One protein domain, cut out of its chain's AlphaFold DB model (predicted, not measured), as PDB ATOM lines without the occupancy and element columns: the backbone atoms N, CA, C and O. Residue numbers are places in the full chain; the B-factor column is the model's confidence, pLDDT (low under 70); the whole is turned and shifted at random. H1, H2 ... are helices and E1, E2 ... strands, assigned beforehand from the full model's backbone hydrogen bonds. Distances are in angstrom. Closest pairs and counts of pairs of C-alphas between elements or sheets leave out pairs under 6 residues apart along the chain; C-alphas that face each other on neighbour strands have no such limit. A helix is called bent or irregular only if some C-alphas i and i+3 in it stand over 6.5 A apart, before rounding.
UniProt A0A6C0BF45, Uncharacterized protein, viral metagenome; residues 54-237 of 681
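AT A GLANCE: This is residues 54 to 237 of the 681 residues of an uncharacterized protein of viral metagenome (UniProt A0A6C0BF45). A strongly twisted, antiparallel sheet of five strands makes the core, with the long kinked helix H4 packed over one face and H2 over the other, so that the helices and the sheet form three layers. H3 packs beside the end of H2, on the face opposite H4, while H1 makes a corner with the other end of H2, off the sheet. The 184 printed residues hold four named helices and six named strands in the order H1 H2 H3 E1 E2 E3 H4 E4 E5 E6, and the sheet's order is E1 E2 E3 E6 E4. The class is mixed, helices and strands. The whole is compact, with a radius of gyration of the C-alphas of 16.0 A and spans of 45 by 42 by 31 A.

IN THESE COORDINATES: Start at residue 54 and pass through residues 54 to 75, which hold no named element. Find C-alpha 76 at (38.499, 2.402, -44.938); there H1 begins, residues 76 to 86, 14.5 A long. H2, residues 90 to 105, runs 21.9 A, and H3, residues 113 to 120, runs on without a gap into E1, residues 121 to 127. Next come E2, residues 134 to 141, 21.3 A, and E3, residues 160 to 165, 16.6 A. Look for C-alpha 168 at (30.255, -27.758, -57.990), where H4 begins; it reaches residue 188, 30.1 A away. H4 has a kink of 44 degrees near residue 182 and is irregular, with C-alphas 183 and 186 7.2 A apart. E4 is residues 198 to 205, 20.9 A; E5 is the short residues 216 to 218; and E6, residues 226 to 233, 22.9 A, ends at C-alpha 233, (40.728, -12.287, -43.702).

HOW THE PARTS SIT: Begin with the sheet, whose edge strands are E1 and E4. E1, E2 and E3 form a meander, each strand the antiparallel neighbour of the one before, with hairpins E1 and E2, and E2 and E3. Look at N 125 and O 138, 2.9 A apart, between E1 and E2, and at N 137 and O 162, 2.8 A, between E2 and E3. E3 and E6 are antiparallel, with N 232 and O 161 at 2.7 A, and so are E6 and E4, with N 231 and O 200 at 2.7 A. E3, H4 and E4 form a split strand-helix-strand unit, two strands running the same way with E6 between them, and its crossover is right-handed. H4 is on the sheet at a height of 8.1 A and runs along the strands, at 24 degrees to E6 on the local plane; its closest C-alphas to E6 are Ser 171 and Ala 228, 4.7 A. H2 is on the sheet at a height of 8.8 A, and its closest C-alphas to E4 are Arg 97 and Leu 199, 4.7 A. H2 touches H3 with residues 103 to 105 alone, the closest C-alphas being Ile 104 and Ile 117, 6.4 A, at a steep tilt of 53 degrees, opposite ways. H1 and H2 touch only at the corner, at Lys 86 and Leu 92, 7.6 A between C-alphas. E5 pairs with no named strand; its closest C-alphas to E1 are Val 216 and Lys 125, 5.7 A. In H1, H2 and H3 every O i to N i+4 pair is within hydrogen-bond range; in H4 it is 13 of 17.

THE WHOLE: The two C-alphas farthest apart are those of Lys 60 and Tyr 212, 47.4 A. The printed part has no cut. The link E2 to E3, 18 residues, is long. The mean pLDDT of the printed part is 85.2, and it is under 70 at residue 54, residues 56 to 70, residue 73 and residues 144 to 157.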
ATOM      1  N   ILE A  54      23.700 -14.277 -38.664       68.62
ATOM      2  CA  ILE A  54      23.270 -12.936 -38.269       68.62
ATOM      3  C   ILE A  54      24.409 -12.249 -37.509       68.62
ATOM      4  O   ILE A  54      24.887 -12.761 -36.493       68.62
ATOM      5  N   CYS A  55      24.832 -11.075 -37.985       73.19
ATOM      6  CA  CYS A  55      25.712 -10.193 -37.224       73.19
ATOM      7  C   CYS A  55      25.085  -9.901 -35.847       73.19
ATOM      8  O   CYS A  55      24.043  -9.254 -35.747       73.19
ATOM      9  N   SER A  56      25.725 -10.382 -34.781       66.00
ATOM     10  CA  SER A  56      25.266 -10.202 -33.398       66.00
ATOM     11  C   SER A  56      25.687  -8.860 -32.790       66.00
ATOM     12  O   SER A  56      25.284  -8.539 -31.672       66.00
ATOM     13  N   HIS A  57      26.494  -8.066 -33.501       66.88
ATOM     14  CA  HIS A  57      26.985  -6.788 -33.001       66.88
ATOM     15  C   HIS A  57      25.865  -5.732 -33.019       66.88
ATOM     16  O   HIS A  57      25.283  -5.435 -34.061       66.88
ATOM     17  N   ASP A  58      25.559  -5.146 -31.855       65.00
ATOM     18  CA  ASP A  58      24.475  -4.161 -31.696       65.00
ATOM     19  C   ASP A  58      24.893  -2.716 -32.046       65.00
ATOM     20  O   ASP A  58      24.098  -1.783 -31.912       65.00
ATOM     21  N   GLY A  59      26.143  -2.527 -32.485       59.94
ATOM     22  CA  GLY A  59      26.708  -1.256 -32.943       59.94
ATOM     23  C   GLY A  59      27.045  -0.249 -31.836       59.94
ATOM     24  O   GLY A  59      27.621   0.798 -32.127       59.94
ATOM     25  N   LYS A  60      26.740  -0.524 -30.556       59.66
ATOM     26  CA  LYS A  60      26.908   0.469 -29.472       59.66
ATOM     27  C   LYS A  60      28.358   0.704 -29.043       59.66
ATOM     28  O   LYS A  60      28.625   1.678 -28.340       59.66
ATOM     29  N   LYS A  61      29.287  -0.168 -29.444       61.75
ATOM     30  CA  LYS A  61      30.729  -0.076 -29.150       61.75
ATOM     31  C   LYS A  61      31.592  -0.279 -30.402       61.75
ATOM     32  O   LYS A  61      32.669  -0.855 -30.297       61.75
ATOM     33  N   SER A  62      31.120   0.164 -31.567       68.12
ATOM     34  CA  SER A  62      31.835  -0.112 -32.814       68.12
ATOM     35  C   SER A  62      33.175   0.637 -32.901       68.12
ATOM     36  O   SER A  62      33.211   1.868 -32.841       68.12
ATOM     37  N   PHE A  63      34.270  -0.102 -33.097       67.31
ATOM     38  CA  PHE A  63      35.587   0.413 -33.486       67.31
ATOM     39  C   PHE A  63      35.586   1.026 -34.888       67.31
ATOM     40  O   PHE A  63      36.364   1.941 -35.158       67.31
ATOM     41  N   LEU A  64      34.745   0.511 -35.782       69.62
ATOM     42  CA  LEU A  64      34.681   0.904 -37.190       69.62
ATOM     43  C   LEU A  64      33.535   1.882 -37.505       69.62
ATOM     44  O   LEU A  64      33.423   2.346 -38.640       69.62
ATOM     45  N   GLY A  65      32.697   2.211 -36.516       60.59
ATOM     46  CA  GLY A  65      31.494   3.027 -36.693       60.59
ATOM     47  C   GLY A  65      30.408   2.346 -37.534       60.59
ATOM     48  O   GLY A  65      29.581   3.033 -38.129       60.59
ATOM     49  N   ILE A  66      30.426   1.014 -37.620       63.25
ATOM     50  CA  ILE A  66      29.513   0.233 -38.454       63.25
ATOM     51  C   ILE A  66      28.181   0.080 -37.728       63.25
ATOM     52  O   ILE A  66      28.119  -0.368 -36.582       63.25
ATOM     53  N   THR A  67      27.101   0.415 -38.429       63.09
ATOM     54  CA  THR A  67      25.745   0.025 -38.032       63.09
ATOM     55  C   THR A  67      25.226  -1.006 -39.027       63.09
ATOM     56  O   THR A  67      25.588  -0.954 -40.202       63.09
ATOM     57  N   ASN A  68      24.348  -1.910 -38.583       59.12
ATOM     58  CA  ASN A  68      23.783  -3.006 -39.390       59.12
ATOM     59  C   ASN A  68      23.011  -2.564 -40.653       59.12
ATOM     60  O   ASN A  68      22.401  -3.402 -41.302       59.12
ATOM     61  N   ALA A  69      22.967  -1.273 -40.988       61.09
ATOM     62  CA  ALA A  69      22.223  -0.741 -42.126       61.09
ATOM     63  C   ALA A  69      23.041   0.201 -43.025       61.09
ATOM     64  O   ALA A  69      22.527   0.613 -44.064       61.09
ATOM     65  N   ASP A  70      24.273   0.573 -42.650       69.19
ATOM     66  CA  ASP A  70      25.007   1.607 -43.383       69.19
ATOM     67  C   ASP A  70      26.533   1.443 -43.302       69.19
ATOM     68  O   ASP A  70      27.143   1.602 -42.241       69.19
ATOM     69  N   ILE A  71      27.151   1.166 -44.458       72.94
ATOM     70  CA  ILE A  71      28.612   1.115 -44.649       72.94
ATOM     71  C   ILE A  71      29.198   2.424 -45.198       72.94
ATOM     72  O   ILE A  71      30.410   2.525 -45.382       72.94
ATOM     73  N   SER A  72      28.375   3.441 -45.475       71.56
ATOM     74  CA  SER A  72      28.830   4.706 -46.071       71.56
ATOM     75  C   SER A  72      29.693   5.548 -45.123       71.56
ATOM     76  O   SER A  72      30.510   6.347 -45.576       71.56
ATOM     77  N   GLY A  73      29.565   5.339 -43.808       69.75
ATOM     78  CA  GLY A  73      30.363   6.014 -42.780       69.75
ATOM     79  C   GLY A  73      31.747   5.403 -42.524       69.75
ATOM     80  O   GLY A  73      32.505   5.940 -41.712       69.75
ATOM     81  N   ILE A  74      32.092   4.291 -43.182       74.19
ATOM     82  CA  ILE A  74      33.315   3.539 -42.888       74.19
ATOM     83  C   ILE A  74      34.552   4.294 -43.378       74.19
ATOM     84  O   ILE A  74      34.728   4.572 -44.567       74.19
ATOM     85  N   LYS A  75      35.472   4.571 -42.450       79.06
ATOM     86  CA  LYS A  75      36.810   5.083 -42.767       79.06
ATOM     87  C   LYS A  75      37.729   3.924 -43.147       79.06
ATOM     88  O   LYS A  75      38.420   3.364 -42.303       79.06
ATOM     89  N   HIS A  76      37.756   3.567 -44.427       76.38
ATOM     90  CA  HIS A  76      38.499   2.402 -44.938       76.38
ATOM     91  C   HIS A  76      39.989   2.383 -44.572       76.38
ATOM     92  O   HIS A  76      40.499   1.344 -44.160       76.38
ATOM     93  N   ASP A  77      40.678   3.527 -44.635       79.38
ATOM     94  CA  ASP A  77      42.090   3.632 -44.223       79.38
ATOM     95  C   ASP A  77      42.292   3.232 -42.751       79.38
ATOM     96  O   ASP A  77      43.306   2.639 -42.376       79.38
ATOM     97  N   GLU A  78      41.307   3.540 -41.906       83.00
ATOM     98  CA  GLU A  78      41.308   3.183 -40.492       83.00
ATOM     99  C   GLU A  78      40.988   1.701 -40.289       83.00
ATOM    100  O   GLU A  78      41.664   1.059 -39.486       83.00
ATOM    101  N   VAL A  79      40.048   1.131 -41.057       84.69
ATOM    102  CA  VAL A  79      39.784  -0.321 -41.075       84.69
ATOM    103  C   VAL A  79      41.061  -1.078 -41.416       84.69
ATOM    104  O   VAL A  79      41.469  -1.948 -40.662       84.69
ATOM    105  N   ILE A  80      41.741  -0.709 -42.500       83.69
ATOM    106  CA  ILE A  80      42.977  -1.357 -42.962       83.69
ATOM    107  C   ILE A  80      44.064  -1.281 -41.912       83.69
ATOM    108  O   ILE A  80      44.659  -2.294 -41.551       83.69
ATOM    109  N   LYS A  81      44.312  -0.074 -41.399       84.12
ATOM    110  CA  LYS A  81      45.307   0.139 -40.356       84.12
ATOM    111  C   LYS A  81      44.973  -0.709 -39.127       84.12
ATOM    112  O   LYS A  81      45.855  -1.347 -38.560       84.12
ATOM    113  N   ASN A  82      43.707  -0.745 -38.721       86.75
ATOM    114  CA  ASN A  82      43.274  -1.553 -37.591       86.75
ATOM    115  C   ASN A  82      43.409  -3.052 -37.887       86.75
ATOM    116  O   ASN A  82      43.943  -3.758 -37.047       86.75
ATOM    117  N   LEU A  83      43.031  -3.555 -39.062       88.38
ATOM    118  CA  LEU A  83      43.217  -4.965 -39.417       88.38
ATOM    119  C   LEU A  83      44.703  -5.340 -39.459       88.38
ATOM    120  O   LEU A  83      45.091  -6.373 -38.926       88.38
ATOM    121  N   GLN A  84      45.568  -4.477 -39.989       84.44
ATOM    122  CA  GLN A  84      47.006  -4.736 -40.047       84.44
ATOM    123  C   GLN A  84      47.643  -4.833 -38.650       84.44
ATOM    124  O   GLN A  84      48.449  -5.728 -38.402       84.44
ATOM    125  N   TYR A  85      47.287  -3.929 -37.732       83.50
ATOM    126  CA  TYR A  85      47.950  -3.824 -36.424       83.50
ATOM    127  C   TYR A  85      47.164  -4.431 -35.257       83.50
ATOM    128  O   TYR A  85      47.721  -4.596 -34.175       83.50
ATOM    129  N   LYS A  86      45.879  -4.737 -35.447       88.69
ATOM    130  CA  LYS A  86      44.944  -5.212 -34.415       88.69
ATOM    131  C   LYS A  86      44.094  -6.398 -34.879       88.69
ATOM    132  O   LYS A  86      43.057  -6.646 -34.280       88.69
ATOM    133  N   PHE A  87      44.523  -7.179 -35.875       90.56
ATOM    134  CA  PHE A  87      43.831  -8.420 -36.285       90.56
ATOM    135  C   PHE A  87      43.580  -9.417 -35.137       90.56
ATOM    136  O   PHE A  87      42.765 -10.323 -35.258       90.56
ATOM    137  N   TYR A  88      44.336  -9.314 -34.040       86.81
ATOM    138  CA  TYR A  88      44.153 -10.148 -32.854       86.81
ATOM    139  C   TYR A  88      42.937  -9.727 -32.019       86.81
ATOM    140  O   TYR A  88      42.475 -10.505 -31.193       86.81
ATOM    141  N   ASN A  89      42.425  -8.509 -32.210       87.19
ATOM    142  CA  ASN A  89      41.264  -8.014 -31.493       87.19
ATOM    143  C   ASN A  89      40.001  -8.686 -32.046       87.19
ATOM    144  O   ASN A  89      39.559  -8.388 -33.155       87.19
ATOM    145  N   TYR A  90      39.424  -9.585 -31.250       89.88
ATOM    146  CA  TYR A  90      38.225 -10.335 -31.611       89.88
ATOM    147  C   TYR A  90      37.046  -9.430 -31.996       89.88
ATOM    148  O   TYR A  90      36.430  -9.652 -33.032       89.88
ATOM    149  N   ILE A  91      36.783  -8.367 -31.223       87.06
ATOM    150  CA  ILE A  91      35.665  -7.441 -31.474       87.06
ATOM    151  C   ILE A  91      35.823  -6.755 -32.835       87.06
ATOM    152  O   ILE A  91      34.878  -6.712 -33.616       87.06
ATOM    153  N   LEU A  92      37.025  -6.274 -33.158       89.25
ATOM    154  CA  LEU A  92      37.321  -5.682 -34.463       89.25
ATOM    155  C   LEU A  92      37.093  -6.681 -35.606       89.25
ATOM    156  O   LEU A  92      36.552  -6.306 -36.644       89.25
ATOM    157  N   MET A  93      37.518  -7.936 -35.437       93.25
ATOM    158  CA  MET A  93      37.335  -8.967 -36.462       93.25
ATOM    159  C   MET A  93      35.860  -9.349 -36.636       93.25
ATOM    160  O   MET A  93      35.424  -9.543 -37.768       93.25
ATOM    161  N   GLU A  94      35.075  -9.383 -35.556       90.19
ATOM    162  CA  GLU A  94      33.615  -9.541 -35.611       90.19
ATOM    163  C   GLU A  94      32.937  -8.345 -36.294       90.19
ATOM    164  O   GLU A  94      32.046  -8.529 -37.118       90.19
ATOM    165  N   GLU A  95      33.374  -7.111 -36.036       89.75
ATOM    166  CA  GLU A  95      32.865  -5.934 -36.753       89.75
ATOM    167  C   GLU A  95      33.200  -5.983 -38.244       89.75
ATOM    168  O   GLU A  95      32.351  -5.689 -39.089       89.75
ATOM    169  N   PHE A  96      34.421  -6.399 -38.587       91.81
ATOM    170  CA  PHE A  96      34.816  -6.600 -39.975       91.81
ATOM    171  C   PHE A  96      33.991  -7.715 -40.626       91.81
ATOM    172  O   PHE A  96      33.542  -7.563 -41.760       91.81
ATOM    173  N   ARG A  97      33.693  -8.793 -39.894       92.31
ATOM    174  CA  ARG A  97      32.761  -9.834 -40.334       92.31
ATOM    175  C   ARG A  97      31.373  -9.274 -40.625       92.31
ATOM    176  O   ARG A  97      30.831  -9.512 -41.699       92.31
ATOM    177  N   CYS A  98      30.820  -8.503 -39.694       88.62
ATOM    178  CA  CYS A  98      29.528  -7.846 -39.844       88.62
ATOM    179  C   CYS A  98      29.489  -6.917 -41.063       88.62
ATOM    180  O   CYS A  98      28.491  -6.883 -41.780       88.62
ATOM    181  N   MET A  99      30.588  -6.212 -41.344       89.31
ATOM    182  CA  MET A  99      30.736  -5.409 -42.558       89.31
ATOM    183  C   MET A  99      30.580  -6.252 -43.830       89.31
ATOM    184  O   MET A  99      29.856  -5.867 -44.744       89.31
ATOM    185  N   ILE A 100      31.253  -7.406 -43.889       91.75
ATOM    186  CA  ILE A 100      31.166  -8.329 -45.027       91.75
ATOM    187  C   ILE A 100      29.752  -8.892 -45.159       91.75
ATOM    188  O   ILE A 100      29.201  -8.889 -46.258       91.75
ATOM    189  N   ASN A 101      29.142  -9.299 -44.047       89.12
ATOM    190  CA  ASN A 101      27.771  -9.796 -44.034       89.12
ATOM    191  C   ASN A 101      26.780  -8.744 -44.560       89.12
ATOM    192  O   ASN A 101      25.929  -9.042 -45.391       89.12
ATOM    193  N   THR A 102      26.974  -7.481 -44.180       84.88
ATOM    194  CA  THR A 102      26.186  -6.332 -44.653       84.88
ATOM    195  C   THR A 102      26.288  -6.154 -46.175       84.88
ATOM    196  O   THR A 102      25.286  -5.882 -46.833       84.88
ATOM    197  N   ILE A 103      27.480  -6.351 -46.756       86.56
ATOM    198  CA  ILE A 103      27.703  -6.291 -48.213       86.56
ATOM    199  C   ILE A 103      26.947  -7.412 -48.946       86.56
ATOM    200  O   ILE A 103      26.414  -7.186 -50.037       86.56
ATOM    201  N   ILE A 104      26.910  -8.610 -48.363       89.25
ATOM    202  CA  ILE A 104      26.298  -9.797 -48.970       89.25
ATOM    203  C   ILE A 104      24.767  -9.745 -48.823       89.25
ATOM    204  O   ILE A 104      24.041  -9.744 -49.826       89.25
ATOM    205  N   ASP A 105      24.269  -9.606 -47.595       83.50
ATOM    206  CA  ASP A 105      22.874  -9.895 -47.250       83.50
ATOM    207  C   ASP A 105      21.920  -8.696 -47.396       83.50
ATOM    208  O   ASP A 105      20.725  -8.889 -47.643       83.50
ATOM    209  N   ILE A 106      22.386  -7.443 -47.287       75.75
ATOM    210  CA  ILE A 106      21.464  -6.293 -47.286       75.75
ATOM    211  C   ILE A 106      20.923  -6.003 -48.681       75.75
ATOM    212  O   ILE A 106      21.628  -5.546 -49.579       75.75
ATOM    213  N   SER A 107      19.614  -6.197 -48.833       72.00
ATOM    214  CA  SER A 107      18.861  -5.744 -49.997       72.00
ATOM    215  C   SER A 107      18.343  -4.325 -49.788       72.00
ATOM    216  O   SER A 107      17.447  -4.095 -48.979       72.00
ATOM    217  N   ASP A 108      18.857  -3.376 -50.566       73.81
ATOM    218  CA  ASP A 108      18.296  -2.023 -50.677       73.81
ATOM    219  C   ASP A 108      17.100  -1.955 -51.651       73.81
ATOM    220  O   ASP A 108      16.553  -0.881 -51.909       73.81
ATOM    221  N   GLY A 109      16.713  -3.102 -52.230       80.62
ATOM    222  CA  GLY A 109      15.686  -3.225 -53.264       80.62
ATOM    223  C   GLY A 109      16.070  -2.634 -54.628       80.62
ATOM    224  O   GLY A 109      15.272  -2.724 -55.559       80.62
ATOM    225  N   LYS A 110      17.262  -2.039 -54.771       82.88
ATOM    226  CA  LYS A 110      17.735  -1.393 -56.009       82.88
ATOM    227  C   LYS A 110      18.750  -2.244 -56.758       82.88
ATOM    228  O   LYS A 110      18.776  -2.197 -57.986       82.88
ATOM    229  N   GLN A 111      19.586  -2.994 -56.043       83.38
ATOM    230  CA  GLN A 111      20.601  -3.864 -56.634       83.38
ATOM    231  C   GLN A 111      20.335  -5.333 -56.308       83.38
ATOM    232  O   GLN A 111      20.015  -5.691 -55.173       83.38
ATOM    233  N   SER A 112      20.522  -6.198 -57.307       88.50
ATOM    234  CA  SER A 112      20.604  -7.643 -57.068       88.50
ATOM    235  C   SER A 112      21.822  -7.979 -56.198       88.50
ATOM    236  O   SER A 112      22.824  -7.265 -56.228       88.50
ATOM    237  N   GLU A 113      21.765  -9.091 -55.463       87.44
ATOM    238  CA  GLU A 113      22.884  -9.591 -54.648       87.44
ATOM    239  C   GLU A 113      24.187  -9.684 -55.457       87.44
ATOM    240  O   GLU A 113      25.224  -9.180 -55.036       87.44
ATOM    241  N   ARG A 114      24.113 -10.199 -56.689       89.44
ATOM    242  CA  ARG A 114      25.254 -10.291 -57.614       89.44
ATOM    243  C   ARG A 114      25.849  -8.937 -57.973       89.44
ATOM    244  O   ARG A 114      27.066  -8.779 -58.002       89.44
ATOM    245  N   GLN A 115      24.999  -7.948 -58.258       89.06
ATOM    246  CA  GLN A 115      25.467  -6.591 -58.539       89.06
ATOM    247  C   GLN A 115      26.179  -6.001 -57.325       89.06
ATOM    248  O   GLN A 115      27.224  -5.383 -57.509       89.06
ATOM    249  N   ARG A 116      25.677  -6.239 -56.106       88.06
ATOM    250  CA  ARG A 116      26.357  -5.809 -54.876       88.06
ATOM    251  C   ARG A 116      27.700  -6.516 -54.721       88.06
ATOM    252  O   ARG A 116      28.719  -5.838 -54.635       88.06
ATOM    253  N   ILE A 117      27.725  -7.847 -54.790       91.81
ATOM    254  CA  ILE A 117      28.952  -8.649 -54.695       91.81
ATOM    255  C   ILE A 117      30.006  -8.152 -55.692       91.81
ATOM    256  O   ILE A 117      31.118  -7.846 -55.280       91.81
ATOM    257  N   ASN A 118      29.657  -7.971 -56.968       90.88
ATOM    258  CA  ASN A 118      30.590  -7.481 -57.995       90.88
ATOM    259  C   ASN A 118      30.984  -6.005 -57.826       90.88
ATOM    260  O   ASN A 118      32.049  -5.584 -58.283       90.88
ATOM    261  N   THR A 119      30.125  -5.197 -57.201       87.75
ATOM    262  CA  THR A 119      30.420  -3.787 -56.918       87.75
ATOM    263  C   THR A 119      31.435  -3.667 -55.792       87.75
ATOM    264  O   THR A 119      32.396  -2.906 -55.921       87.75
ATOM    265  N   TYR A 120      31.232  -4.418 -54.708       89.31
ATOM    266  CA  TYR A 120      32.029  -4.319 -53.491       89.31
ATOM    267  C   TYR A 120      33.267  -5.218 -53.524       89.31
ATOM    268  O   TYR A 120      34.344  -4.741 -53.185       89.31
ATOM    269  N   LEU A 121      33.162  -6.472 -53.968       92.31
ATOM    270  CA  LEU A 121      34.290  -7.401 -54.083       92.31
ATOM    271  C   LEU A 121      34.886  -7.300 -55.485       92.31
ATOM    272  O   LEU A 121      34.269  -7.690 -56.474       92.31
ATOM    273  N   SER A 122      36.093  -6.751 -55.586       90.31
ATOM    274  CA  SER A 122      36.683  -6.435 -56.886       90.31
ATOM    275  C   SER A 122      38.190  -6.660 -56.934       90.31
ATOM    276  O   SER A 122      38.810  -7.029 -55.940       90.31
ATOM    277  N   GLU A 123      38.767  -6.472 -58.125       91.62
ATOM    278  CA  GLU A 123      40.200  -6.673 -58.393       91.62
ATOM    279  C   GLU A 123      40.694  -8.086 -58.027       91.62
ATOM    280  O   GLU A 123      41.858  -8.287 -57.685       91.62
ATOM    281  N   LEU A 124      39.802  -9.077 -58.144       94.75
ATOM    282  CA  LEU A 124      40.082 -10.463 -57.793       94.75
ATOM    283  C   LEU A 124      41.212 -11.041 -58.649       94.75
ATOM    284  O   LEU A 124      41.171 -11.018 -59.882       94.75
ATOM    285  N   LYS A 125      42.212 -11.620 -57.985       95.44
ATOM    286  CA  LYS A 125      43.333 -12.315 -58.627       95.44
ATOM    287  C   LYS A 125      43.565 -13.655 -57.964       95.44
ATOM    288  O   LYS A 125      43.635 -13.739 -56.739       95.44
ATOM    289  N   LYS A 126      43.742 -14.711 -58.757       95.06
ATOM    290  CA  LYS A 126      44.141 -16.012 -58.215       95.06
ATOM    291  C   LYS A 126      45.540 -15.901 -57.615       95.06
ATOM    292  O   LYS A 126      46.474 -15.434 -58.269       95.06
ATOM    293  N   PHE A 127      45.696 -16.376 -56.387       93.31
ATOM    294  CA  PHE A 127      46.982 -16.434 -55.702       93.31
ATOM    295  C   PHE A 127      47.194 -17.805 -55.051       93.31
ATOM    296  O   PHE A 127      46.282 -18.628 -54.988       93.31
ATOM    297  N   GLY A 128      48.427 -18.052 -54.609       88.44
ATOM    298  CA  GLY A 128      48.837 -19.339 -54.058       88.44
ATOM    299  C   GLY A 128      49.141 -20.401 -55.118       88.44
ATOM    300  O   GLY A 128      49.054 -20.162 -56.331       88.44
ATOM    301  N   GLU A 129      49.548 -21.567 -54.626       86.69
ATOM    302  CA  GLU A 129      49.777 -22.764 -55.430       86.69
ATOM    303  C   GLU A 129      48.447 -23.384 -55.893       86.69
ATOM    304  O   GLU A 129      47.387 -23.124 -55.310       86.69
ATOM    305  N   PRO A 130      48.448 -24.210 -56.953       83.81
ATOM    306  CA  PRO A 130      47.262 -24.955 -57.348       83.81
ATOM    307  C   PRO A 130      46.776 -25.888 -56.220       83.81
ATOM    308  O   PRO A 130      47.352 -26.946 -55.998       83.81
ATOM    309  N   SER A 131      45.673 -25.537 -55.551       85.12
ATOM    310  CA  SER A 131      44.937 -26.474 -54.680       85.12
ATOM    311  C   SER A 131      44.240 -27.551 -55.521       85.12
ATOM    312  O   SER A 131      43.892 -27.304 -56.674       85.12
ATOM    313  N   ALA A 132      44.038 -28.754 -54.980       84.69
ATOM    314  CA  ALA A 132      43.352 -29.828 -55.699       84.69
ATOM    315  C   ALA A 132      41.896 -29.458 -56.045       84.69
ATOM    316  O   ALA A 132      41.444 -29.730 -57.156       84.69
ATOM    317  N   TYR A 133      41.200 -28.775 -55.130       86.44
ATOM    318  CA  TYR A 133      39.745 -28.598 -55.200       86.44
ATOM    319  C   TYR A 133      39.298 -27.149 -55.385       86.44
ATOM    320  O   TYR A 133      38.254 -26.907 -55.991       86.44
ATOM    321  N   ASN A 134      40.095 -26.181 -54.924       91.00
ATOM    322  CA  ASN A 134      39.672 -24.786 -54.832       91.00
ATOM    323  C   ASN A 134      40.631 -23.830 -55.563       91.00
ATOM    324  O   ASN A 134      41.786 -24.146 -55.875       91.00
ATOM    325  N   TYR A 135      40.141 -22.631 -55.855       94.50
ATOM    326  CA  TYR A 135      40.960 -21.453 -56.102       94.50
ATOM    327  C   TYR A 135      40.918 -20.556 -54.869       94.50
ATOM    328  O   TYR A 135      39.867 -20.402 -54.250       94.50
ATOM    329  N   ALA A 136      42.054 -19.943 -54.545       95.88
ATOM    330  CA  ALA A 136      42.124 -18.828 -53.616       95.88
ATOM    331  C   ALA A 136      42.273 -17.540 -54.435       95.88
ATOM    332  O   ALA A 136      43.196 -17.403 -55.243       95.88
ATOM    333  N   LEU A 137      41.332 -16.618 -54.263       96.44
ATOM    334  CA  LEU A 137      41.282 -15.332 -54.945       96.44
ATOM    335  C   LEU A 137      41.569 -14.243 -53.918       96.44
ATOM    336  O   LEU A 137      40.912 -14.173 -52.888       96.44
ATOM    337  N   LYS A 138      42.552 -13.393 -54.175       95.06
ATOM    338  CA  LYS A 138      42.860 -12.234 -53.341       95.06
ATOM    339  C   LYS A 138      42.129 -11.026 -53.929       95.06
ATOM    340  O   LYS A 138      42.142 -10.870 -55.151       95.06
ATOM    341  N   GLY A 139      41.441 -10.252 -53.091       92.75
ATOM    342  CA  GLY A 139      40.495  -9.227 -53.539       92.75
ATOM    343  C   GLY A 139      40.425  -7.995 -52.647       92.75
ATOM    344  O   GLY A 139      40.759  -8.054 -51.462       92.75
ATOM    345  N   ASP A 140      39.966  -6.891 -53.229       90.06
ATOM    346  CA  ASP A 140      39.714  -5.617 -52.553       90.06
ATOM    347  C   ASP A 140      38.223  -5.411 -52.263       90.06
ATOM    348  O   ASP A 140      37.357  -5.933 -52.974       90.06
ATOM    349  N   ILE A 141      37.940  -4.603 -51.235       87.06
ATOM    350  CA  ILE A 141      36.595  -4.116 -50.914       87.06
ATOM    351  C   ILE A 141      36.497  -2.659 -51.372       87.06
ATOM    352  O   ILE A 141      37.242  -1.799 -50.899       87.06
ATOM    353  N   LYS A 142      35.593  -2.369 -52.308       83.38
ATOM    354  CA  LYS A 142      35.327  -1.006 -52.782       83.38
ATOM    355  C   LYS A 142      34.355  -0.284 -51.860       83.38
ATOM    356  O   LYS A 142      33.369  -0.860 -51.424       83.38
ATOM    357  N   SER A 143      34.581   1.009 -51.645       70.31
ATOM    358  CA  SER A 143      33.563   1.895 -51.081       70.31
ATOM    359  C   SER A 143      32.732   2.511 -52.197       70.31
ATOM    360  O   SER A 143      33.278   2.988 -53.198       70.31
ATOM    361  N   GLN A 144      31.416   2.559 -52.016       63.94
ATOM    362  CA  GLN A 144      30.561   3.367 -52.870       63.94
ATOM    363  C   GLN A 144      30.473   4.771 -52.257       63.94
ATOM    364  O   GLN A 144      29.669   5.011 -51.361       63.94
ATOM    365  N   ASP A 145      31.312   5.704 -52.719       57.69
ATOM    366  CA  ASP A 145      31.138   7.123 -52.390       57.69
ATOM    367  C   ASP A 145      29.813   7.602 -53.010       57.69
ATOM    368  O   ASP A 145      29.704   7.813 -54.221       57.69
ATOM    369  N   TYR A 146      28.778   7.734 -52.179       47.22
ATOM    370  CA  TYR A 146      27.467   8.249 -52.570       47.22
ATOM    371  C   TYR A 146      27.561   9.776 -52.745       47.22
ATOM    372  O   TYR A 146      27.262  10.558 -51.845       47.22
ATOM    373  N   GLY A 147      28.025  10.228 -53.913       50.09
ATOM    374  CA  GLY A 147      28.016  11.647 -54.261       50.09
ATOM    375  C   GLY A 147      28.544  11.944 -55.661       50.09
ATOM    376  O   GLY A 147      29.667  11.583 -55.997       50.09
ATOM    377  N   ASP A 148      27.758  12.691 -56.442       50.91
ATOM    378  CA  ASP A 148      27.918  13.003 -57.876       50.91
ATOM    379  C   ASP A 148      29.264  13.615 -58.338       50.91
ATOM    380  O   ASP A 148      29.392  13.986 -59.505       50.91
ATOM    381  N   ARG A 149      30.283  13.795 -57.481       53.31
ATOM    382  CA  ARG A 149      31.494  14.562 -57.850       53.31
ATOM    383  C   ARG A 149      32.848  14.122 -57.288       53.31
ATOM    384  O   ARG A 149      33.793  14.901 -57.421       53.31
ATOM    385  N   LYS A 150      33.039  12.943 -56.691       47.59
ATOM    386  CA  LYS A 150      34.380  12.584 -56.176       47.59
ATOM    387  C   LYS A 150      34.838  11.197 -56.606       47.59
ATOM    388  O   LYS A 150      34.064  10.255 -56.652       47.59
ATOM    389  N   LYS A 151      36.114  11.149 -57.012       54.91
ATOM    390  CA  LYS A 151      36.866   9.982 -57.483       54.91
ATOM    391  C   LYS A 151      36.489   8.749 -56.665       54.91
ATOM    392  O   LYS A 151      36.682   8.782 -55.457       54.91
ATOM    393  N   HIS A 152      36.057   7.674 -57.327       52.62
ATOM    394  CA  HIS A 152      36.056   6.351 -56.711       52.62
ATOM    395  C   HIS A 152      37.443   6.115 -56.110       52.62
ATOM    396  O   HIS A 152      38.434   6.039 -56.842       52.62
ATOM    397  N   SER A 153      37.529   6.072 -54.783       52.69
ATOM    398  CA  SER A 153      38.727   5.599 -54.114       52.69
ATOM    399  C   SER A 153      38.752   4.083 -54.304       52.69
ATOM    400  O   SER A 153      38.076   3.325 -53.614       52.69
ATOM    401  N   THR A 154      39.469   3.622 -55.331       52.34
ATOM    402  CA  THR A 154      39.844   2.212 -55.408       52.34
ATOM    403  C   THR A 154      40.866   1.963 -54.316       52.34
ATOM    404  O   THR A 154      42.001   2.443 -54.380       52.34
ATOM    405  N   PHE A 155      40.425   1.265 -53.275       58.56
ATOM    406  CA  PHE A 155      41.314   0.802 -52.233       58.56
ATOM    407  C   PHE A 155      42.232  -0.265 -52.830       58.56
ATOM    408  O   PHE A 155      41.747  -1.195 -53.463       58.56
ATOM    409  N   LYS A 156      43.546  -0.111 -52.657       62.50
ATOM    410  CA  LYS A 156      44.546  -1.097 -53.079       62.50
ATOM    411  C   LYS A 156      45.197  -1.668 -51.832       62.50
ATOM    412  O   LYS A 156      46.113  -1.057 -51.289       62.50
ATOM    413  N   GLY A 157      44.709  -2.805 -51.352       63.91
ATOM    414  CA  GLY A 157      45.238  -3.430 -50.132       63.91
ATOM    415  C   GLY A 157      45.018  -4.931 -50.043       63.91
ATOM    416  O   GLY A 157      45.606  -5.583 -49.189       63.91
ATOM    417  N   ASN A 158      44.222  -5.485 -50.953       83.44
ATOM    418  CA  ASN A 158      43.732  -6.843 -50.945       83.44
ATOM    419  C   ASN A 158      43.189  -7.263 -49.565       83.44
ATOM    420  O   ASN A 158      43.806  -8.062 -48.863       83.44
ATOM    421  N   MET A 159      42.066  -6.694 -49.141       89.62
ATOM    422  CA  MET A 159      41.539  -6.885 -47.782       89.62
ATOM    423  C   MET A 159      41.100  -8.322 -47.464       89.62
ATOM    424  O   MET A 159      41.123  -8.723 -46.300       89.62
ATOM    425  N   VAL A 160      40.692  -9.093 -48.475       95.62
ATOM    426  CA  VAL A 160      40.071 -10.409 -48.277       95.62
ATOM    427  C   VAL A 160      40.679 -11.483 -49.168       95.62
ATOM    428  O   VAL A 160      41.263 -11.214 -50.224       95.62
ATOM    429  N   VAL A 161      40.493 -12.727 -48.737       97.00
ATOM    430  CA  VAL A 161      40.760 -13.926 -49.528       97.00
ATOM    431  C   VAL A 161      39.444 -14.659 -49.748       97.00
ATOM    432  O   VAL A 161      38.781 -15.038 -48.798       97.00
ATOM    433  N   ILE A 162      39.062 -14.880 -51.000       97.38
ATOM    434  CA  ILE A 162      37.855 -15.610 -51.374       97.38
ATOM    435  C   ILE A 162      38.262 -16.986 -51.895       97.38
ATOM    436  O   ILE A 162      38.941 -17.098 -52.918       97.38
ATOM    437  N   LYS A 163      37.839 -18.043 -51.208       97.12
ATOM    438  CA  LYS A 163      37.927 -19.414 -51.702       97.12
ATOM    439  C   LYS A 163      36.702 -19.742 -52.542       97.12
ATOM    440  O   LYS A 163      35.577 -19.470 -52.131       97.12
ATOM    441  N   CYS A 164      36.924 -20.354 -53.697       95.69
ATOM    442  CA  CYS A 164      35.856 -20.862 -54.549       95.69
ATOM    443  C   CYS A 164      36.227 -22.230 -55.120       95.69
ATOM    444  O   CYS A 164      37.412 -22.491 -55.353       95.69
ATOM    445  N   PRO A 165      35.253 -23.108 -55.381       94.25
ATOM    446  CA  PRO A 165      35.548 -24.441 -55.843       94.25
ATOM    447  C   PRO A 165      35.822 -24.429 -57.345       94.25
ATOM    448  O   PRO A 165      35.329 -23.577 -58.086       94.25
ATOM    449  N   ARG A 166      36.631 -25.384 -57.802       90.81
ATOM    450  CA  ARG A 166      36.860 -25.618 -59.237       90.81
ATOM    451  C   ARG A 166      35.673 -26.298 -59.904       90.81
ATOM    452  O   ARG A 166      35.458 -26.126 -61.096       90.81
ATOM    453  N   GLU A 167      34.931 -27.071 -59.119       88.62
ATOM    454  CA  GLU A 167      33.795 -27.874 -59.549       88.62
ATOM    455  C   GLU A 167      32.665 -27.769 -58.517       88.62
ATOM    456  O   GLU A 167      32.947 -27.643 -57.322       88.62
ATOM    457  N   PRO A 168      31.385 -27.904 -58.911       86.00
ATOM    458  CA  PRO A 168      30.255 -27.758 -57.990       86.00
ATOM    459  C   PRO A 168      30.333 -28.638 -56.735       86.00
ATOM    460  O   PRO A 168      29.896 -28.218 -55.659       86.00
ATOM    461  N   ALA A 169      30.938 -29.828 -56.844       84.44
ATOM    462  CA  ALA A 169      31.132 -30.759 -55.733       84.44
ATOM    463  C   ALA A 169      31.949 -30.163 -54.568       84.44
ATOM    464  O   ALA A 169      31.685 -30.501 -53.412       84.44
ATOM    465  N   GLY A 170      32.872 -29.233 -54.847       86.94
ATOM    466  CA  GLY A 170      33.689 -28.562 -53.829       86.94
ATOM    467  C   GLY A 170      32.907 -27.590 -52.938       86.94
ATOM    468  O   GLY A 170      33.365 -27.247 -51.853       86.94
ATOM    469  N   SER A 171      31.688 -27.194 -53.327       91.44
ATOM    470  CA  SER A 171      30.870 -26.253 -52.541       91.44
ATOM    471  C   SER A 171      30.566 -26.761 -51.132       91.44
ATOM    472  O   SER A 171      30.450 -25.975 -50.199       91.44
ATOM    473  N   LYS A 172      30.430 -28.080 -50.961       91.00
ATOM    474  CA  LYS A 172      30.106 -28.677 -49.659       91.00
ATOM    475  C   LYS A 172      31.284 -28.622 -48.690       91.00
ATOM    476  O   LYS A 172      31.076 -28.399 -47.507       91.00
ATOM    477  N   GLU A 173      32.506 -28.771 -49.195       91.69
ATOM    478  CA  GLU A 173      33.720 -28.601 -48.391       91.69
ATOM    479  C   GLU A 173      33.861 -27.162 -47.899       91.69
ATOM    480  O   GLU A 173      34.174 -26.944 -46.737       91.69
ATOM    481  N   LEU A 174      33.535 -26.186 -48.746       94.62
ATOM    482  CA  LEU A 174      33.532 -24.778 -48.360       94.62
ATOM    483  C   LEU A 174      32.426 -24.440 -47.346       94.62
ATOM    484  O   LEU A 174      32.651 -23.649 -46.434       94.62
ATOM    485  N   ILE A 175      31.244 -25.060 -47.451       94.50
ATOM    486  CA  ILE A 175      30.188 -24.931 -46.431       94.50
ATOM    487  C   ILE A 175      30.679 -25.453 -45.078       94.50
ATOM    488  O   ILE A 175      30.530 -24.760 -44.072       94.50
ATOM    489  N   HIS A 176      31.293 -26.637 -45.060       95.62
ATOM    490  CA  HIS A 176      31.892 -27.192 -43.851       95.62
ATOM    491  C   HIS A 176      32.970 -26.258 -43.283       95.62
ATOM    492  O   HIS A 176      32.952 -25.935 -42.097       95.62
ATOM    493  N   GLU A 177      33.851 -25.740 -44.143       96.50
ATOM    494  CA  GLU A 177      34.905 -24.799 -43.761       96.50
ATOM    495  C   GLU A 177      34.342 -23.532 -43.093       96.50
ATOM    496  O   GLU A 177      34.852 -23.083 -42.066       96.50
ATOM    497  N   LEU A 178      33.241 -22.991 -43.628       96.38
ATOM    498  CA  LEU A 178      32.531 -21.865 -43.026       96.38
ATOM    499  C   LEU A 178      31.952 -22.209 -41.652       96.38
ATOM    500  O   LEU A 178      32.058 -21.398 -40.732       96.38
ATOM    501  N   VAL A 179      31.337 -23.386 -41.504       96.62
ATOM    502  CA  VAL A 179      30.792 -23.832 -40.213       96.62
ATOM    503  C   VAL A 179      31.904 -23.957 -39.180       96.62
ATOM    504  O   VAL A 179      31.743 -23.446 -38.075       96.62
ATOM    505  N   VAL A 180      33.051 -24.544 -39.539       97.25
ATOM    506  CA  VAL A 180      34.223 -24.612 -38.651       97.25
ATOM    507  C   VAL A 180      34.692 -23.215 -38.241       97.25
ATOM    508  O   VAL A 180      34.915 -22.961 -37.053       97.25
ATOM    509  N   GLY A 181      34.755 -22.304 -39.215       96.88
ATOM    510  CA  GLY A 181      35.003 -20.879 -39.024       96.88
ATOM    511  C   GLY A 181      34.131 -20.253 -37.942       96.88
ATOM    512  O   GLY A 181      34.601 -19.837 -36.883       96.88
ATOM    513  N   VAL A 182      32.829 -20.204 -38.212       94.81
ATOM    514  CA  VAL A 182      31.842 -19.486 -37.396       94.81
ATOM    515  C   VAL A 182      31.607 -20.162 -36.042       94.81
ATOM    516  O   VAL A 182      31.438 -19.479 -35.030       94.81
ATOM    517  N   ALA A 183      31.586 -21.494 -35.997       95.62
ATOM    518  CA  ALA A 183      31.253 -22.231 -34.782       95.62
ATOM    519  C   ALA A 183      32.418 -22.318 -33.787       95.62
ATOM    520  O   ALA A 183      32.153 -22.375 -32.584       95.62
ATOM    521  N   ALA A 184      33.669 -22.320 -34.268       97.19
ATOM    522  CA  ALA A 184      34.846 -22.574 -33.437       97.19
ATOM    523  C   ALA A 184      36.004 -21.592 -33.679       97.19
ATOM    524  O   ALA A 184      36.367 -20.844 -32.769       97.19
ATOM    525  N   THR A 185      36.613 -21.571 -34.870       97.62
ATOM    526  CA  THR A 185      37.932 -20.923 -35.049       97.62
ATOM    527  C   THR A 185      37.889 -19.399 -34.948       97.62
ATOM    528  O   THR A 185      38.809 -18.803 -34.389       97.62
ATOM    529  N   ASN A 186      36.790 -18.763 -35.357       96.88
ATOM    530  CA  ASN A 186      36.572 -17.333 -35.129       96.88
ATOM    531  C   ASN A 186      36.473 -16.997 -33.642       96.88
ATOM    532  O   ASN A 186      37.018 -15.985 -33.208       96.88
ATOM    533  N   LYS A 187      35.809 -17.846 -32.851       94.62
ATOM    534  CA  LYS A 187      35.663 -17.648 -31.403       94.62
ATOM    535  C   LYS A 187      36.988 -17.848 -30.681       94.62
ATOM    536  O   LYS A 187      37.308 -17.091 -29.779       94.62
ATOM    537  N   LEU A 188      37.816 -18.798 -31.127       95.38
ATOM    538  CA  LEU A 188      39.166 -18.995 -30.582       95.38
ATOM    539  C   LEU A 188      40.045 -17.744 -30.677       95.38
ATOM    540  O   LEU A 188      40.970 -17.598 -29.878       95.38
ATOM    541  N   ARG A 189      39.736 -16.812 -31.590       92.81
ATOM    542  CA  ARG A 189      40.459 -15.545 -31.734       92.81
ATOM    543  C   ARG A 189      40.419 -14.669 -30.481       92.81
ATOM    544  O   ARG A 189      41.325 -13.860 -30.300       92.81
ATOM    545  N   MET A 190      39.415 -14.831 -29.618       91.62
ATOM    546  CA  MET A 190      39.358 -14.116 -28.339       91.62
ATOM    547  C   MET A 190      40.444 -14.573 -27.353       91.62
ATOM    548  O   MET A 190      40.833 -13.806 -26.482       91.62
ATOM    549  N   TYR A 191      40.971 -15.789 -27.532       91.75
ATOM    550  CA  TYR A 191      41.980 -16.378 -26.652       91.75
ATOM    551  C   TYR A 191      43.369 -16.420 -27.276       91.75
ATOM    552  O   TYR A 191      44.359 -16.211 -26.581       91.75
ATOM    553  N   VAL A 192      43.458 -16.729 -28.574       95.44
ATOM    554  CA  VAL A 192      44.739 -16.918 -29.264       95.44
ATOM    555  C   VAL A 192      44.716 -16.353 -30.690       95.44
ATOM    556  O   VAL A 192      43.718 -16.467 -31.404       95.44
ATOM    557  N   PRO A 193      45.827 -15.779 -31.184       95.25
ATOM    558  CA  PRO A 193      45.886 -15.149 -32.504       95.25
ATOM    559  C   PRO A 193      46.155 -16.135 -33.659       95.25
ATOM    560  O   PRO A 193      46.372 -15.708 -34.796       95.25
ATOM    561  N   ASN A 194      46.184 -17.437 -33.383       98.12
ATOM    562  CA  ASN A 194      46.712 -18.454 -34.290       98.12
ATOM    563  C   ASN A 194      45.696 -18.990 -35.310       98.12
ATOM    564  O   ASN A 194      46.083 -19.780 -36.157       98.12
ATOM    565  N   PHE A 195      44.426 -18.583 -35.291       98.00
ATOM    566  CA  PHE A 195      43.398 -19.127 -36.194       98.00
ATOM    567  C   PHE A 195      42.903 -18.089 -37.187       98.00
ATOM    568  O   PHE A 195      42.205 -17.167 -36.773       98.00
ATOM    569  N   SER A 196      43.213 -18.234 -38.482       97.75
ATOM    570  CA  SER A 196      42.679 -17.347 -39.523       97.75
ATOM    571  C   SER A 196      41.164 -17.190 -39.424       97.75
ATOM    572  O   SER A 196      40.440 -18.155 -39.176       97.75
ATOM    573  N   TYR A 197      40.717 -15.954 -39.587       97.50
ATOM    574  CA  TYR A 197      39.335 -15.574 -39.378       97.50
ATOM    575  C   TYR A 197      38.509 -15.782 -40.658       97.50
ATOM    576  O   TYR A 197      38.868 -15.283 -41.731       97.50
ATOM    577  N   VAL A 198      37.395 -16.506 -40.538       97.56
ATOM    578  CA  VAL A 198      36.416 -16.728 -41.610       97.56
ATOM    579  C   VAL A 198      35.344 -15.654 -41.519       97.56
ATOM    580  O   VAL A 198      34.614 -15.574 -40.536       97.56
ATOM    581  N   LEU A 199      35.257 -14.799 -42.527       96.12
ATOM    582  CA  LEU A 199      34.352 -13.658 -42.509       96.12
ATOM    583  C   LEU A 199      32.939 -14.113 -42.875       96.12
ATOM    584  O   LEU A 199      32.036 -14.098 -42.051       96.12
ATOM    585  N   ASP A 200      32.721 -14.570 -44.097       95.06
ATOM    586  CA  ASP A 200      31.378 -14.972 -44.506       95.06
ATOM    587  C   ASP A 200      31.441 -15.866 -45.739       95.06
ATOM    588  O   ASP A 200      32.511 -16.306 -46.153       95.06
ATOM    589  N   ALA A 201      30.298 -16.136 -46.346       95.44
ATOM    590  CA  ALA A 201      30.192 -16.864 -47.585       95.44
ATOM    591  C   ALA A 201      28.920 -16.491 -48.339       95.44
ATOM    592  O   ALA A 201      27.887 -16.193 -47.750       95.44
ATOM    593  N   PHE A 202      28.958 -16.624 -49.655       94.44
ATOM    594  CA  PHE A 202      27.818 -16.377 -50.536       94.44
ATOM    595  C   PHE A 202      27.749 -17.470 -51.602       94.44
ATOM    596  O   PHE A 202      28.675 -18.273 -51.748       94.44
ATOM    597  N   THR A 203      26.649 -17.526 -52.348       93.38
ATOM    598  CA  THR A 203      26.502 -18.458 -53.471       93.38
ATOM    599  C   THR A 203      26.358 -17.700 -54.773       93.38
ATOM    600  O   THR A 203      25.546 -16.788 -54.861       93.38
ATOM    601  N   CYS A 204      27.119 -18.083 -55.795       94.56
ATOM    602  CA  CYS A 204      27.032 -17.451 -57.110       94.56
ATOM    603  C   CYS A 204      27.553 -18.371 -58.218       94.56
ATOM    604  O   CYS A 204      28.098 -19.430 -57.910       94.56
ATOM    605  N   SER A 205      27.407 -18.005 -59.496       94.38
ATOM    606  CA  SER A 205      28.021 -18.764 -60.596       94.38
ATOM    607  C   SER A 205      29.537 -18.882 -60.428       94.38
ATOM    608  O   SER A 205      30.183 -17.908 -60.034       94.38
ATOM    609  N   GLY A 206      30.091 -20.044 -60.785       93.44
ATOM    610  CA  GLY A 206      31.515 -20.357 -60.651       93.44
ATOM    611  C   GLY A 206      32.473 -19.367 -61.327       93.44
ATOM    612  O   GLY A 206      32.127 -18.662 -62.273       93.44
ATOM    613  N   THR A 207      33.714 -19.334 -60.834       94.62
ATOM    614  CA  THR A 207      34.756 -18.412 -61.306       94.62
ATOM    615  C   THR A 207      35.504 -18.986 -62.505       94.62
ATOM    616  O   THR A 207      36.034 -20.098 -62.436       94.62
ATOM    617  N   THR A 208      35.677 -18.184 -63.554       95.00
ATOM    618  CA  THR A 208      36.596 -18.497 -64.655       95.00
ATOM    619  C   THR A 208      37.918 -17.771 -64.445       95.00
ATOM    620  O   THR A 208      37.964 -16.542 -64.401       95.00
ATOM    621  N   VAL A 209      39.016 -18.522 -64.337       94.44
ATOM    622  CA  VAL A 209      40.360 -17.967 -64.123       94.44
ATOM    623  C   VAL A 209      41.261 -18.282 -65.309       94.44
ATOM    624  O   VAL A 209      41.374 -19.434 -65.730       94.44
ATOM    625  N   ASN A 210      41.975 -17.274 -65.804       93.94
ATOM    626  CA  ASN A 210      43.050 -17.487 -66.759       93.94
ATOM    627  C   ASN A 210      44.237 -18.157 -66.050       93.94
ATOM    628  O   ASN A 210      44.893 -17.548 -65.207       93.94
ATOM    629  N   ASN A 211      44.550 -19.409 -66.388       89.31
ATOM    630  CA  ASN A 211      45.639 -20.137 -65.728       89.31
ATOM    631  C   ASN A 211      47.035 -19.536 -65.973       89.31
ATOM    632  O   ASN A 211      47.926 -19.767 -65.157       89.31
ATOM    633  N   TYR A 212      47.223 -18.761 -67.046       89.94
ATOM    634  CA  TYR A 212      48.499 -18.125 -67.378       89.94
ATOM    635  C   TYR A 212      48.664 -16.777 -66.676       89.94
ATOM    636  O   TYR A 212      49.676 -16.551 -66.017       89.94
ATOM    637  N   THR A 213      47.670 -15.889 -66.784       93.12
ATOM    638  CA  THR A 213      47.747 -14.544 -66.181       93.12
ATOM    639  C   THR A 213      47.330 -14.527 -64.711       93.12
ATOM    640  O   THR A 213      47.610 -13.561 -64.006       93.12
ATOM    641  N   LYS A 214      46.684 -15.601 -64.230       92.81
ATOM    642  CA  LYS A 214      46.023 -15.705 -62.917       92.81
ATOM    643  C   LYS A 214      44.888 -14.692 -62.712       92.81
ATOM    644  O   LYS A 214      44.378 -14.554 -61.598       92.81
ATOM    645  N   GLU A 215      44.471 -14.000 -63.767       93.94
ATOM    646  CA  GLU A 215      43.366 -13.046 -63.722       93.94
ATOM    647  C   GLU A 215      42.027 -13.776 -63.681       93.94
ATOM    648  O   GLU A 215      41.823 -14.794 -64.352       93.94
ATOM    649  N   VAL A 216      41.109 -13.238 -62.886       95.12
ATOM    650  CA  VAL A 216      39.717 -13.675 -62.861       95.12
ATOM    651  C   VAL A 216      39.013 -13.046 -64.063       95.12
ATOM    652  O   VAL A 216      38.855 -11.831 -64.120       95.12
ATOM    653  N   ILE A 217      38.651 -13.877 -65.043       95.00
ATOM    654  CA  ILE A 217      37.955 -13.457 -66.269       95.00
ATOM    655  C   ILE A 217      36.478 -13.219 -65.963       95.00
ATOM    656  O   ILE A 217      35.901 -12.235 -66.416       95.00
ATOM    657  N   ASP A 218      35.885 -14.141 -65.208       93.56
ATOM    658  CA  ASP A 218      34.472 -14.127 -64.865       93.56
ATOM    659  C   ASP A 218      34.281 -14.565 -63.411       93.56
ATOM    660  O   ASP A 218      34.959 -15.481 -62.931       93.56
ATOM    661  N   PHE A 219      33.376 -13.890 -62.715       92.94
ATOM    662  CA  PHE A 219      33.038 -14.109 -61.319       92.94
ATOM    663  C   PHE A 219      31.616 -13.611 -61.079       92.94
ATOM    664  O   PHE A 219      31.296 -12.458 -61.356       92.94
ATOM    665  N   CYS A 220      30.773 -14.488 -60.536       93.94
ATOM    666  CA  CYS A 220      29.445 -14.133 -60.059       93.94
ATOM    667  C   CYS A 220      28.547 -13.389 -61.083       93.94
ATOM    668  O   CYS A 220      27.918 -12.372 -60.777       93.94
ATOM    669  N   THR A 221      28.481 -13.881 -62.321       92.44
ATOM    670  CA  THR A 221      27.696 -13.284 -63.416       92.44
ATOM    671  C   THR A 221      26.327 -13.923 -63.640       92.44
ATOM    672  O   THR A 221      25.435 -13.243 -64.150       92.44
ATOM    673  N   SER A 222      26.092 -15.169 -63.212       90.00
ATOM    674  CA  SER A 222      24.820 -15.897 -63.393       90.00
ATOM    675  C   SER A 222      24.240 -16.446 -62.077       90.00
ATOM    676  O   SER A 222      24.966 -16.646 -61.107       90.00
ATOM    677  N   ASP A 223      22.925 -16.703 -62.058       80.19
ATOM    678  CA  ASP A 223      22.242 -17.479 -60.998       80.19
ATOM    679  C   ASP A 223      22.261 -18.989 -61.279       80.19
ATOM    680  O   ASP A 223      21.961 -19.804 -60.405       80.19
ATOM    681  N   THR A 224      22.559 -19.385 -62.515       85.00
ATOM    682  CA  THR A 224      22.630 -20.795 -62.895       85.00
ATOM    683  C   THR A 224      23.941 -21.396 -62.403       85.00
ATOM    684  O   THR A 224      24.978 -20.741 -62.473       85.00
ATOM    685  N   GLU A 225      23.902 -22.657 -61.961       86.00
ATOM    686  CA  GLU A 225      25.099 -23.407 -61.536       86.00
ATOM    687  C   GLU A 225      25.843 -22.743 -60.365       86.00
ATOM    688  O   GLU A 225      27.066 -22.584 -60.379       86.00
ATOM    689  N   SER A 226      25.091 -22.333 -59.340       91.75
ATOM    690  CA  SER A 226      25.670 -21.677 -58.176       91.75
ATOM    691  C   SER A 226      26.602 -22.603 -57.388       91.75
ATOM    692  O   SER A 226      26.322 -23.781 -57.149       91.75
ATOM    693  N   VAL A 227      27.729 -22.039 -56.965       94.38
ATOM    694  CA  VAL A 227      28.714 -22.656 -56.080       94.38
ATOM    695  C   VAL A 227      28.893 -21.800 -54.833       94.38
ATOM    696  O   VAL A 227      28.603 -20.602 -54.845       94.38
ATOM    697  N   ALA A 228      29.349 -22.412 -53.741       94.69
ATOM    698  CA  ALA A 228      29.635 -21.688 -52.505       94.69
ATOM    699  C   ALA A 228      30.993 -20.977 -52.588       94.69
ATOM    700  O   ALA A 228      31.969 -21.554 -53.053       94.69
ATOM    701  N   TYR A 229      31.060 -19.751 -52.089       96.56
ATOM    702  CA  TYR A 229      32.279 -18.966 -51.922       96.56
ATOM    703  C   TYR A 229      32.478 -18.691 -50.443       96.56
ATOM    704  O   TYR A 229      31.508 -18.326 -49.793       96.56
ATOM    705  N   VAL A 230      33.699 -18.806 -49.919       97.19
ATOM    706  CA  VAL A 230      34.007 -18.466 -48.516       97.19
ATOM    707  C   VAL A 230      35.046 -17.363 -48.478       97.19
ATOM    708  O   VAL A 230      36.069 -17.438 -49.154       97.19
ATOM    709  N   ILE A 231      34.776 -16.336 -47.689       97.69
ATOM    710  CA  ILE A 231      35.588 -15.141 -47.535       97.69
ATOM    711  C   ILE A 231      36.361 -15.243 -46.221       97.69
ATOM    712  O   ILE A 231      35.787 -15.456 -45.159       97.69
ATOM    713  N   TYR A 232      37.667 -15.046 -46.301       97.88
ATOM    714  CA  TYR A 232      38.632 -15.032 -45.212       97.88
ATOM    715  C   TYR A 232      39.220 -13.636 -45.048       97.88
ATOM    716  O   TYR A 232      39.295 -12.860 -46.010       97.88
ATOM    717  N   GLU A 233      39.741 -13.357 -43.855       96.56
ATOM    718  CA  GLU A 233      40.728 -12.287 -43.702       96.56
ATOM    719  C   GLU A 233      41.923 -12.520 -44.650       96.56
ATOM    720  O   GLU A 233      42.377 -13.652 -44.847       96.56
ATOM    721  N   ASN A 234      42.474 -11.452 -45.234       95.88
ATOM    722  CA  ASN A 234      43.790 -11.544 -45.860       95.88
ATOM    723  C   ASN A 234      44.877 -11.475 -44.779       95.88
ATOM    724  O   ASN A 234      45.035 -10.466 -44.094       95.88
ATOM    725  N   ILE A 235      45.674 -12.535 -44.673       95.50
ATOM    726  CA  ILE A 235      46.841 -12.578 -43.791       95.50
ATOM    727  C   ILE A 235      48.010 -11.913 -44.513       95.50
ATOM    728  O   ILE A 235      48.802 -12.565 -45.199       95.50
ATOM    729  N   ASP A 236      48.082 -10.590 -44.405       89.56
ATOM    730  CA  ASP A 236      49.075  -9.825 -45.145       89.56
ATOM    731  C   ASP A 236      50.511 -10.087 -44.662       89.56
ATOM    732  O   ASP A 236      50.754 -10.384 -43.492       89.56
ATOM    733  N   ASN A 237      51.470 -10.009 -45.591       90.38
ATOM    734  CA  ASN A 237      52.898 -10.275 -45.351       90.38
ATOM    735  C   ASN A 237      53.201 -11.639 -44.705       90.38
ATOM    736  O   ASN A 237      54.225 -11.815 -44.042       90.38
TER     737      ASN A 237